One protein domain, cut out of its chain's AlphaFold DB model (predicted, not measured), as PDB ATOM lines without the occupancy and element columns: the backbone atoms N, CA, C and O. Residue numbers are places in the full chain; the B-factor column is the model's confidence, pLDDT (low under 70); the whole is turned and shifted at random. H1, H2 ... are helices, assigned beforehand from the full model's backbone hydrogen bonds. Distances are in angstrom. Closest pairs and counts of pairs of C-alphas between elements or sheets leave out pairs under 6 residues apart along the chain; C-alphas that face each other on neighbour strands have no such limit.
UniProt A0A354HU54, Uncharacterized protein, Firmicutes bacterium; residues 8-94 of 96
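What this domain is: This is residues 8 to 94 of the 96 residues of an uncharacterized protein of Firmicutes bacterium (UniProt A0A354HU54). A long, thin rod: two helices, H1 and H2, fold back on each other as a helical hairpin, and the rest of the printed part runs on away from the hairpin's turn, through the short helix H3 to H4, which sticks out as an arm at the far end. H1 is longer than H2, and its first part reaches on beyond H2 to near H3. The printed part has 87 residues with four named helices, in the order H1, H2, H3, H4, and no named strand; the class is all helix. The whole is extended, with a radius of gyration of the C-alphas of 22.4 A and spans of 79 by 22 by 14 A.

Where its parts are: H1, residues 8 to 34, begins at C-alpha 8 (197.744, 230.844, 317.843) and is 39.2 A long from first to last C-alpha. H2, residues 40 to 56, begins at C-alpha 40 (235.672, 219.034, 310.839) and is 23.9 A long. H3, residues 61 to 72, measures 16.1 A. H4, residues 78 to 92, measures 20.9 A and ends at C-alpha 92 (173.256, 253.473, 322.034).

How they stand to each other: H1 and H2 touch and form a helical hairpin, at a shallow tilt of 19 degrees, opposite ways. H1 touches H2 with residues 22 to 33 alone; the closest C-alphas, of Met 26 and Asn 47, are 5.8 A apart. H1 and H3 are close but not clearly touching: their closest C-alphas, of Ile 15 and Asn 62, are 7.3 A apart. Their lines stand at a steep tilt of 45 degrees, opposite ways. H2 and H3 are apart, and H4 is apart from H1, H2 and H3. In H1, H2, H3 and H4 every O i to N i+4 pair is within hydrogen-bond range.

The domain as a whole: The C-alphas farthest apart, of Gly 36 and Gln 94, are 79.0 A apart. Residues 55 to 60 stand free, and so do residues 76 to 94, of which 78 to 92 belong to H4. The printed part has no cut, and its three links between helices are tight. The mean pLDDT of the printed part is 82.2; residues 8 to 9, residue 12 and residues 56 to 65 are under 70.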
ATOM      1  N   ARG A   8     196.687 231.036 316.843       66.94
ATOM      2  CA  ARG A   8     197.744 230.844 317.843       66.94
ATOM      3  C   ARG A   8     198.426 229.479 317.705       66.94
ATOM      4  O   ARG A   8     199.644 229.405 317.803       66.94
ATOM      5  N   ASN A   9     197.659 228.422 317.456       69.81
ATOM      6  CA  ASN A   9     198.182 227.066 317.308       69.81
ATOM      7  C   ASN A   9     198.934 226.906 315.978       69.81
ATOM      8  O   ASN A   9     199.982 226.271 315.959       69.81
ATOM      9  N   LEU A  10     198.454 227.533 314.894       73.19
ATOM     10  CA  LEU A  10     199.151 227.562 313.599       73.19
ATOM     11  C   LEU A  10     200.478 228.327 313.664       73.19
ATOM     12  O   LEU A  10     201.485 227.852 313.149       73.19
ATOM     13  N   LEU A  11     200.504 229.477 314.341       70.94
ATOM     14  CA  LEU A  11     201.728 230.248 314.556       70.94
ATOM     15  C   LEU A  11     202.734 229.481 315.418       70.94
ATOM     16  O   LEU A  11     203.896 229.380 315.046       70.94
ATOM     17  N   LEU A  12     202.296 228.881 316.530       68.56
ATOM     18  CA  LEU A  12     203.168 228.058 317.377       68.56
ATOM     19  C   LEU A  12     203.728 226.842 316.620       68.56
ATOM     20  O   LEU A  12     204.906 226.523 316.767       68.56
ATOM     21  N   ALA A  13     202.921 226.208 315.764       70.12
ATOM     22  CA  ALA A  13     203.385 225.143 314.878       70.12
ATOM     23  C   ALA A  13     204.400 225.649 313.833       70.12
ATOM     24  O   ALA A  13     205.373 224.954 313.545       70.12
ATOM     25  N   GLY A  14     204.216 226.867 313.309       70.94
ATOM     26  CA  GLY A  14     205.142 227.514 312.371       70.94
ATOM     27  C   GLY A  14     206.491 227.893 312.991       70.94
ATOM     28  O   GLY A  14     207.527 227.760 312.350       70.94
ATOM     29  N   ILE A  15     206.512 228.306 314.259       70.44
ATOM     30  CA  ILE A  15     207.769 228.552 314.985       70.44
ATOM     31  C   ILE A  15     208.502 227.224 315.232       70.44
ATOM     32  O   ILE A  15     209.718 227.136 315.046       70.44
ATOM     33  N   GLY A  16     207.756 226.172 315.591       70.81
ATOM     34  CA  GLY A  16     208.301 224.829 315.798       70.81
ATOM     35  C   GLY A  16     208.944 224.237 314.543       70.81
ATOM     36  O   GLY A  16     210.014 223.639 314.629       70.81
ATOM     37  N   SER A  17     208.345 224.444 313.367       78.19
ATOM     38  CA  SER A  17     208.884 223.923 312.106       78.19
ATOM     39  C   SER A  17     210.168 224.630 311.658       78.19
ATOM     40  O   SER A  17     211.047 223.977 311.093       78.19
ATOM     41  N   ILE A  18     210.333 225.925 311.950       78.81
ATOM     42  CA  ILE A  18     211.572 226.671 311.657       78.81
ATOM     43  C   ILE A  18     212.717 226.197 312.559       78.81
ATOM     44  O   ILE A  18     213.809 225.920 312.063       78.81
ATOM     45  N   ALA A  19     212.469 226.056 313.865       79.88
ATOM     46  CA  ALA A  19     213.462 225.535 314.805       79.88
ATOM     47  C   ALA A  19     213.879 224.097 314.447       79.88
ATOM     48  O   ALA A  19     215.068 223.795 314.387       79.88
ATOM     49  N   TYR A  20     212.908 223.243 314.109       82.75
ATOM     50  CA  TYR A  20     213.170 221.882 313.643       82.75
ATOM     51  C   TYR A  20     213.982 221.851 312.337       82.75
ATOM     52  O   TYR A  20     214.890 221.038 312.185       82.75
ATOM     53  N   SER A  21     213.701 222.757 311.393       85.44
ATOM     54  CA  SER A  21     214.460 222.859 310.135       85.44
ATOM     55  C   SER A  21     215.905 223.303 310.366       85.44
ATOM     56  O   SER A  21     216.813 222.816 309.694       85.44
ATOM     57  N   LEU A  22     216.125 224.203 311.326       87.69
ATOM     58  CA  LEU A  22     217.453 224.625 311.760       87.69
ATOM     59  C   LEU A  22     218.264 223.468 312.341       87.69
ATOM     60  O   LEU A  22     219.388 223.226 311.904       87.69
ATOM     61  N   GLU A  23     217.675 222.750 313.295       86.19
ATOM     62  CA  GLU A  23     218.284 221.578 313.927       86.19
ATOM     63  C   GLU A  23     218.621 220.514 312.878       86.19
ATOM     64  O   GLU A  23     219.758 220.052 312.795       86.19
ATOM     65  N   LYS A  24     217.684 220.233 311.965       92.94
ATOM     66  CA  LYS A  24     217.900 219.268 310.885       92.94
ATOM     67  C   LYS A  24     218.991 219.690 309.898       92.94
ATOM     68  O   LYS A  24     219.702 218.836 309.371       92.94
ATOM     69  N   GLY A  25     219.118 220.988 309.625       91.38
ATOM     70  CA  GLY A  25     220.181 221.532 308.782       91.38
ATOM     71  C   GLY A  25     221.564 221.349 309.408       91.38
ATOM     72  O   GLY A  25     222.497 220.950 308.713       91.38
ATOM     73  N   MET A  26     221.682 221.572 310.719       93.19
ATOM     74  CA  MET A  26     222.922 221.330 311.465       93.19
ATOM     75  C   MET A  26     223.280 219.838 311.501       93.19
ATOM     76  O   MET A  26     224.423 219.479 311.220       93.19
ATOM     77  N   ASP A  27     222.298 218.962 311.732       95.06
ATOM     78  CA  ASP A  27     222.491 217.507 311.667       95.06
ATOM     79  C   ASP A  27     222.993 217.051 310.290       95.06
ATOM     80  O   ASP A  27     223.860 216.183 310.183       95.06
ATOM     81  N   MET A  28     222.464 217.644 309.214       95.19
ATOM     82  CA  MET A  28     222.896 217.333 307.854       95.19
ATOM     83  C   MET A  28     224.358 217.732 307.626       95.19
ATOM     84  O   MET A  28     225.104 216.969 307.017       95.19
ATOM     85  N   ILE A  29     224.785 218.891 308.137       96.12
ATOM     86  CA  ILE A  29     226.185 219.334 308.077       96.12
ATOM     87  C   ILE A  29     227.088 218.358 308.842       96.12
ATOM     88  O   ILE A  29     228.134 217.956 308.327       96.12
ATOM     89  N   ASP A  30     226.671 217.918 310.029       95.44
ATOM     90  CA  ASP A  30     227.416 216.936 310.819       95.44
ATOM     91  C   ASP A  30     227.527 215.582 310.103       95.44
ATOM     92  O   ASP A  30     228.574 214.930 310.151       95.44
ATOM     93  N   ASP A  31     226.488 215.159 309.384       97.19
ATOM     94  CA  ASP A  31     226.529 213.938 308.581       97.19
ATOM     95  C   ASP A  31     227.473 214.057 307.375       97.19
ATOM     96  O   ASP A  31     228.157 213.086 307.046       97.19
ATOM     97  N   LEU A  32     227.584 215.236 306.753       96.56
ATOM     98  CA  LEU A  32     228.583 215.498 305.708       96.56
ATOM     99  C   LEU A  32     230.015 215.421 306.265       96.56
ATOM    100  O   LEU A  32     230.903 214.879 305.604       96.56
ATOM    101  N   VAL A  33     230.241 215.878 307.502       96.44
ATOM    102  CA  VAL A  33     231.534 215.722 308.194       96.44
ATOM    103  C   VAL A  33     231.832 214.249 308.479       96.44
ATOM    104  O   VAL A  33     232.931 213.778 308.189       96.44
ATOM    105  N   LYS A  34     230.859 213.489 309.002       96.12
ATOM    106  CA  LYS A  34     231.026 212.046 309.276       96.12
ATOM    107  C   LYS A  34     231.324 211.242 308.011       96.12
ATOM    108  O   LYS A  34     232.085 210.281 308.071       96.12
ATOM    109  N   LYS A  35     230.731 211.627 306.877       97.06
ATOM    110  CA  LYS A  35     230.979 211.009 305.565       97.06
ATOM    111  C   LYS A  35     232.322 211.407 304.947       97.06
ATOM    112  O   LYS A  35     232.717 210.815 303.948       97.06
ATOM    113  N   GLY A  36     233.023 212.388 305.521       95.88
ATOM    114  CA  GLY A  36     234.261 212.935 304.963       95.88
ATOM    115  C   GLY A  36     234.044 213.846 303.752       95.88
ATOM    116  O   GLY A  36     235.015 214.211 303.094       95.88
ATOM    117  N   GLU A  37     232.796 214.228 303.461       95.81
ATOM    118  CA  GLU A  37     232.456 215.203 302.414       95.81
ATOM    119  C   GLU A  37     232.805 216.637 302.851       95.81
ATOM    120  O   GLU A  37     233.053 217.504 302.014       95.81
ATOM    121  N   LEU A  38     232.883 216.876 304.165       95.25
ATOM    122  CA  LEU A  38     233.394 218.101 304.774       95.25
ATOM    123  C   LEU A  38     234.483 217.789 305.798       95.25
ATOM    124  O   LEU A  38     234.441 216.786 306.509       95.25
ATOM    125  N   THR A  39     235.438 218.706 305.938       96.38
ATOM    126  CA  THR A  39     236.373 218.664 307.067       96.38
ATOM    127  C   THR A  39     235.681 219.098 308.364       96.38
ATOM    128  O   THR A  39     234.726 219.879 308.354       96.38
ATOM    129  N   VAL A  40     236.202 218.656 309.514       95.44
ATOM    130  CA  VAL A  40     235.672 219.034 310.839       95.44
ATOM    131  C   VAL A  40     235.673 220.553 311.048       95.44
ATOM    132  O   VAL A  40     234.767 221.087 311.686       95.44
ATOM    133  N   SER A  41     236.674 221.269 310.524       95.31
ATOM    134  CA  SER A  41     236.736 222.729 310.632       95.31
ATOM    135  C   SER A  41     235.662 223.410 309.787       95.31
ATOM    136  O   SER A  41     234.988 224.300 310.294       95.31
ATOM    137  N   GLN A  42     235.447 222.947 308.550       94.31
ATOM    138  CA  GLN A  42     234.412 223.484 307.662       94.31
ATOM    139  C   GLN A  42     233.005 223.244 308.214       94.31
ATOM    140  O   GLN A  42     232.185 224.155 308.198       94.31
ATOM    141  N   GLY A  43     232.729 222.052 308.753       96.06
ATOM    142  CA  GLY A  43     231.435 221.771 309.378       96.06
ATOM    143  C   GLY A  43     231.161 222.661 310.594       96.06
ATOM    144  O   GLY A  43     230.072 223.212 310.724       96.06
ATOM    145  N   LYS A  44     232.169 222.880 311.454       95.00
ATOM    146  CA  LYS A  44     232.056 223.789 312.609       95.00
ATOM    147  C   LYS A  44     231.802 225.235 312.191       95.00
ATOM    148  O   LYS A  44     230.948 225.892 312.781       95.00
ATOM    149  N   GLU A  45     232.535 225.719 311.195       96.06
ATOM    150  CA  GLU A  45     232.364 227.066 310.652       96.06
ATOM    151  C   GLU A  45     230.968 227.239 310.046       96.06
ATOM    152  O   GLU A  45     230.267 228.190 310.385       96.06
ATOM    153  N   LEU A  46     230.511 226.273 309.245       94.69
ATOM    154  CA  LEU A  46     229.203 226.319 308.599       94.69
ATOM    155  C   LEU A  46     228.043 226.233 309.604       94.69
ATOM    156  O   LEU A  46     227.083 226.992 309.489       94.69
ATOM    157  N   ASN A  47     228.144 225.376 310.625       93.56
ATOM    158  CA  ASN A  47     227.171 225.319 311.721       93.56
ATOM    159  C   ASN A  47     227.099 226.654 312.480       93.56
ATOM    160  O   ASN A  47     226.011 227.129 312.820       93.56
ATOM    161  N   GLN A  48     228.250 227.282 312.733       92.88
ATOM    162  CA  GLN A  48     228.317 228.570 313.417       92.88
ATOM    163  C   GLN A  48     227.734 229.699 312.556       92.88
ATOM    164  O   GLN A  48     226.966 230.515 313.062       92.88
ATOM    165  N   GLU A  49     228.058 229.730 311.265       90.94
ATOM    166  CA  GLU A  49     227.517 230.664 310.274       90.94
ATOM    167  C   GLU A  49     225.991 230.535 310.181       90.94
ATOM    168  O   GLU A  49     225.278 231.532 310.282       90.94
ATOM    169  N   LEU A  50     225.475 229.305 310.062       90.44
ATOM    170  CA  LEU A  50     224.044 229.022 309.999       90.44
ATOM    171  C   LEU A  50     223.330 229.551 311.251       90.44
ATOM    172  O   LEU A  50     222.390 230.342 311.151       90.44
ATOM    173  N   LYS A  51     223.832 229.206 312.442       87.06
ATOM    174  CA  LYS A  51     223.289 229.693 313.717       87.06
ATOM    175  C   LYS A  51     223.353 231.217 313.832       87.06
ATOM    176  O   LYS A  51     222.396 231.846 314.293       87.06
ATOM    177  N   ASN A  52     224.460 231.815 313.397       88.44
ATOM    178  CA  ASN A  52     224.649 233.259 313.405       88.44
ATOM    179  C   ASN A  52     223.662 233.957 312.464       88.44
ATOM    180  O   ASN A  52     223.045 234.926 312.890       88.44
ATOM    181  N   ARG A  53     223.438 233.469 311.238       84.75
ATOM    182  CA  ARG A  53     222.490 234.089 310.289       84.75
ATOM    183  C   ARG A  53     221.048 234.060 310.784       84.75
ATOM    184  O   ARG A  53     220.323 235.043 310.621       84.75
ATOM    185  N   PHE A  54     220.648 232.979 311.448       77.69
ATOM    186  CA  PHE A  54     219.328 232.898 312.071       77.69
ATOM    187  C   PHE A  54     219.204 233.785 313.317       77.69
ATOM    188  O   PHE A  54     218.171 234.420 313.508       77.69
ATOM    189  N   SER A  55     220.261 233.902 314.127       75.00
ATOM    190  CA  SER A  55     220.258 234.755 315.329       75.00
ATOM    191  C   SER A  55     220.359 236.255 315.000       75.00
ATOM    192  O   SER A  55     219.687 237.076 315.618       75.00
ATOM    193  N   GLN A  56     221.173 236.630 314.006       67.44
ATOM    194  CA  GLN A  56     221.376 238.014 313.555       67.44
ATOM    195  C   GLN A  56     220.201 238.566 312.744       67.44
ATOM    196  O   GLN A  56     220.092 239.783 312.594       67.44
ATOM    197  N   SER A  57     219.287 237.714 312.270       61.75
ATOM    198  CA  SER A  57     218.041 238.181 311.652       61.75
ATOM    199  C   SER A  57     217.135 238.969 312.617       61.75
ATOM    200  O   SER A  57     216.220 239.622 312.130       61.75
ATOM    201  N   GLY A  58     217.440 238.999 313.929       46.91
ATOM    202  CA  GLY A  58     217.481 240.185 314.817       46.91
ATOM    203  C   GLY A  58     216.224 241.030 315.081       46.91
ATOM    204  O   GLY A  58     216.049 241.531 316.188       46.91
ATOM    205  N   LYS A  59     215.312 241.192 314.126       46.47
ATOM    206  CA  LYS A  59     213.903 241.430 314.436       46.47
ATOM    207  C   LYS A  59     213.407 240.081 314.904       46.47
ATOM    208  O   LYS A  59     213.647 239.135 314.171       46.47
ATOM    209  N   ASP A  60     212.768 239.971 316.070       53.56
ATOM    210  CA  ASP A  60     212.057 238.746 316.456       53.56
ATOM    211  C   ASP A  60     211.260 238.289 315.217       53.56
ATOM    212  O   ASP A  60     210.292 238.974 314.853       53.56
ATOM    213  N   PRO A  61     211.730 237.266 314.461       54.56
ATOM    214  CA  PRO A  61     211.200 236.998 313.127       54.56
ATOM    215  C   PRO A  61     209.722 236.682 313.265       54.56
ATOM    216  O   PRO A  61     208.906 237.112 312.459       54.56
ATOM    217  N   ASN A  62     209.385 236.069 314.400       59.47
ATOM    218  CA  ASN A  62     208.038 235.813 314.841       59.47
ATOM    219  C   ASN A  62     207.222 237.101 314.893       59.47
ATOM    220  O   ASN A  62     206.179 237.133 314.276       59.47
ATOM    221  N   GLN A  63     207.656 238.192 315.528       60.22
ATOM    222  CA  GLN A  63     206.816 239.397 315.621       60.22
ATOM    223  C   GLN A  63     206.566 240.085 314.280       60.22
ATOM    224  O   GLN A  63     205.449 240.545 314.046       60.22
ATOM    225  N   THR A  64     207.568 240.164 313.400       62.72
ATOM    226  CA  THR A  64     207.392 240.817 312.087       62.72
ATOM    227  C   THR A  64     206.542 239.952 311.160       62.72
ATOM    228  O   THR A  64     205.571 240.446 310.596       62.72
ATOM    229  N   ILE A  65     206.838 238.652 311.093       69.19
ATOM    230  CA  ILE A  65     206.077 237.683 310.299       69.19
ATOM    231  C   ILE A  65     204.650 237.551 310.848       69.19
ATOM    232  O   ILE A  65     203.699 237.527 310.078       69.19
ATOM    233  N   ILE A  66     204.460 237.549 312.172       70.69
ATOM    234  CA  ILE A  66     203.129 237.558 312.796       70.69
ATOM    235  C   ILE A  66     202.378 238.836 312.419       70.69
ATOM    236  O   ILE A  66     201.211 238.743 312.058       70.69
ATOM    237  N   LYS A  67     203.017 240.013 312.444       70.50
ATOM    238  CA  LYS A  67     202.376 241.269 312.015       70.50
ATOM    239  C   LYS A  67     201.982 241.251 310.540       70.50
ATOM    240  O   LYS A  67     200.873 241.672 310.214       70.50
ATOM    241  N   GLU A  68     202.849 240.764 309.659       71.88
ATOM    242  CA  GLU A  68     202.554 240.631 308.229       71.88
ATOM    243  C   GLU A  68     201.430 239.626 307.976       71.88
ATOM    244  O   GLU A  68     200.485 239.944 307.258       71.88
ATOM    245  N   ILE A  69     201.460 238.464 308.635       72.06
ATOM    246  CA  ILE A  69     200.391 237.463 308.550       72.06
ATOM    247  C   ILE A  69     199.075 238.055 309.064       72.06
ATOM    248  O   ILE A  69     198.062 237.958 308.375       72.06
ATOM    249  N   MET A  70     199.079 238.726 310.221       70.94
ATOM    250  CA  MET A  70     197.887 239.377 310.778       70.94
ATOM    251  C   MET A  70     197.310 240.443 309.843       70.94
ATOM    252  O   MET A  70     196.092 240.522 309.692       70.94
ATOM    253  N   THR A  71     198.177 241.216 309.185       76.62
ATOM    254  CA  THR A  71     197.776 242.238 308.209       76.62
ATOM    255  C   THR A  71     197.231 241.596 306.929       76.62
ATOM    256  O   THR A  71     196.184 242.005 306.439       76.62
ATOM    257  N   SER A  72     197.880 240.545 306.416       74.19
ATOM    258  CA  SER A  72     197.456 239.824 305.203       74.19
ATOM    259  C   SER A  72     196.120 239.095 305.365       74.19
ATOM    260  O   SER A  72     195.337 239.010 304.424       74.19
ATOM    261  N   LEU A  73     195.837 238.609 306.577       77.62
ATOM    262  CA  LEU A  73     194.575 237.967 306.942       77.62
ATOM    263  C   LEU A  73     193.515 238.981 307.407       77.62
ATOM    264  O   LEU A  73     192.425 238.573 307.805       77.62
ATOM    265  N   ASN A  74     193.833 240.283 307.367       74.12
ATOM    266  CA  ASN A  74     192.971 241.393 307.770       74.12
ATOM    267  C   ASN A  74     192.304 241.165 309.140       74.12
ATOM    268  O   ASN A  74     191.100 241.375 309.317       74.12
ATOM    269  N   LEU A  75     193.082 240.660 310.100       75.94
ATOM    270  CA  LEU A  75     192.567 240.258 311.403       75.94
ATOM    271  C   LEU A  75     192.363 241.475 312.296       75.94
ATOM    272  O   LEU A  75     193.305 242.222 312.558       75.94
ATOM    273  N   ALA A  76     191.144 241.626 312.811       75.06
ATOM    274  CA  ALA A  76     190.831 242.645 313.802       75.06
ATOM    275  C   ALA A  76     191.606 242.389 315.104       75.06
ATOM    276  O   ALA A  76     191.656 241.268 315.623       75.06
ATOM    277  N   THR A  77     192.207 243.442 315.641       78.25
ATOM    278  CA  THR A  77     192.908 243.419 316.923       78.25
ATOM    279  C   THR A  77     191.930 243.576 318.092       78.25
ATOM    280  O   THR A  77     190.780 243.988 317.937       78.25
ATOM    281  N   LYS A  78     192.395 243.287 319.316       79.12
ATOM    282  CA  LYS A  78     191.623 243.585 320.540       79.12
ATOM    283  C   LYS A  78     191.312 245.076 320.698       79.12
ATOM    284  O   LYS A  78     190.339 245.420 321.365       79.12
ATOM    285  N   GLU A  79     192.152 245.941 320.147       78.38
ATOM    286  CA  GLU A  79     191.956 247.389 320.172       78.38
ATOM    287  C   GLU A  79     190.837 247.803 319.212       78.38
ATOM    288  O   GLU A  79     189.961 248.574 319.598       78.38
ATOM    289  N   ASP A  80     190.789 247.207 318.015       81.75
ATOM    290  CA  ASP A  80     189.698 247.424 317.057       81.75
ATOM    291  C   ASP A  80     188.339 247.056 317.661       81.75
ATOM    292  O   ASP A  80     187.360 247.778 317.475       81.75
ATOM    293  N   PHE A  81     188.290 245.969 318.440       84.62
ATOM    294  CA  PHE A  81     187.073 245.526 319.117       84.62
ATOM    295  C   PHE A  81     186.612 246.514 320.199       84.62
ATOM    296  O   PHE A  81     185.448 246.905 320.201       84.62
ATOM    297  N   HIS A  82     187.521 246.983 321.064       86.62
ATOM    298  CA  HIS A  82     187.190 247.995 322.078       86.62
ATOM    299  C   HIS A  82     186.766 249.325 321.454       86.62
ATOM    300  O   HIS A  82     185.839 249.968 321.939       86.62
ATOM    301  N   ASN A  83     187.417 249.745 320.365       89.38
ATOM    302  CA  ASN A  83     187.027 250.955 319.645       89.38
ATOM    303  C   ASN A  83     185.627 250.817 319.038       89.38
ATOM    304  O   ASN A  83     184.857 251.780 319.044       89.38
ATOM    305  N   LEU A  84     185.277 249.633 318.528       89.75
ATOM    306  CA  LEU A  84     183.923 249.354 318.060       89.75
ATOM    307  C   LEU A  84     182.919 249.399 319.212       89.75
ATOM    308  O   LEU A  84     181.909 250.083 319.096       89.75
ATOM    309  N   GLU A  85     183.218 248.731 320.325       91.19
ATOM    310  CA  GLU A  85     182.362 248.676 321.514       91.19
ATOM    311  C   GLU A  85     182.103 250.077 322.085       91.19
ATOM    312  O   GLU A  85     180.957 250.463 322.302       91.19
ATOM    313  N   ALA A  86     183.146 250.904 322.202       91.88
ATOM    314  CA  ALA A  86     183.026 252.292 322.637       91.88
ATOM    315  C   ALA A  86     182.163 253.133 321.682       91.88
ATOM    316  O   ALA A  86     181.357 253.959 322.122       91.88
ATOM    317  N   ARG A  87     182.303 252.932 320.362       92.81
ATOM    318  CA  ARG A  87     181.468 253.614 319.360       92.81
ATOM    319  C   ARG A  87     180.015 253.159 319.428       92.81
ATOM    320  O   ARG A  87     179.136 254.008 319.328       92.81
ATOM    321  N   VAL A  88     179.774 251.863 319.609       93.62
ATOM    322  CA  VAL A  88     178.431 251.289 319.754       93.62
ATOM    323  C   VAL A  88     177.766 251.838 321.012       93.62
ATOM    324  O   VAL A  88     176.712 252.449 320.889       93.62
ATOM    325  N   SER A  89     178.422 251.786 322.175       91.56
ATOM    326  CA  SER A  89     177.897 252.377 323.419       91.56
ATOM    327  C   SER A  89     177.557 253.862 323.278       91.56
ATOM    328  O   SER A  89     176.546 254.331 323.798       91.56
ATOM    329  N   LYS A  90     178.379 254.629 322.551       91.94
ATOM    330  CA  LYS A  90     178.117 256.054 322.321       91.94
ATOM    331  C   LYS A  90     176.891 256.292 321.435       91.94
ATOM    332  O   LYS A  90     176.181 257.266 321.652       91.94
ATOM    333  N   LEU A  91     176.651 255.426 320.452       92.00
ATOM    334  CA  LEU A  91     175.462 255.475 319.596       92.00
ATOM    335  C   LEU A  91     174.210 254.997 320.340       92.00
ATOM    336  O   LEU A  91     173.150 255.592 320.186       92.00
ATOM    337  N   GLU A  92     174.339 253.975 321.184       88.06
ATOM    338  CA  GLU A  92     173.256 253.473 322.034       88.06
ATOM    339  C   GLU A  92     172.773 254.531 323.030       88.06
ATOM    340  O   GLU A  92     171.574 254.676 323.226       88.06
ATOM    341  N   GLN A  93     173.673 255.349 323.582       88.25
ATOM    342  CA  GLN A  93     173.299 256.491 324.431       88.25
ATOM    343  C   GLN A  93     172.596 257.632 323.679       88.25
ATOM    344  O   GLN A  93     172.023 258.517 324.313       88.25
ATOM    345  N   GLN A  94     172.680 257.660 322.347       84.75
ATOM    346  CA  GLN A  94     172.023 258.659 321.499       84.75
ATOM    347  C   GLN A  94     170.682 258.174 320.937       84.75
ATOM    348  O   GLN A  94     169.968 258.963 320.316       84.75
TER     349      GLN A  94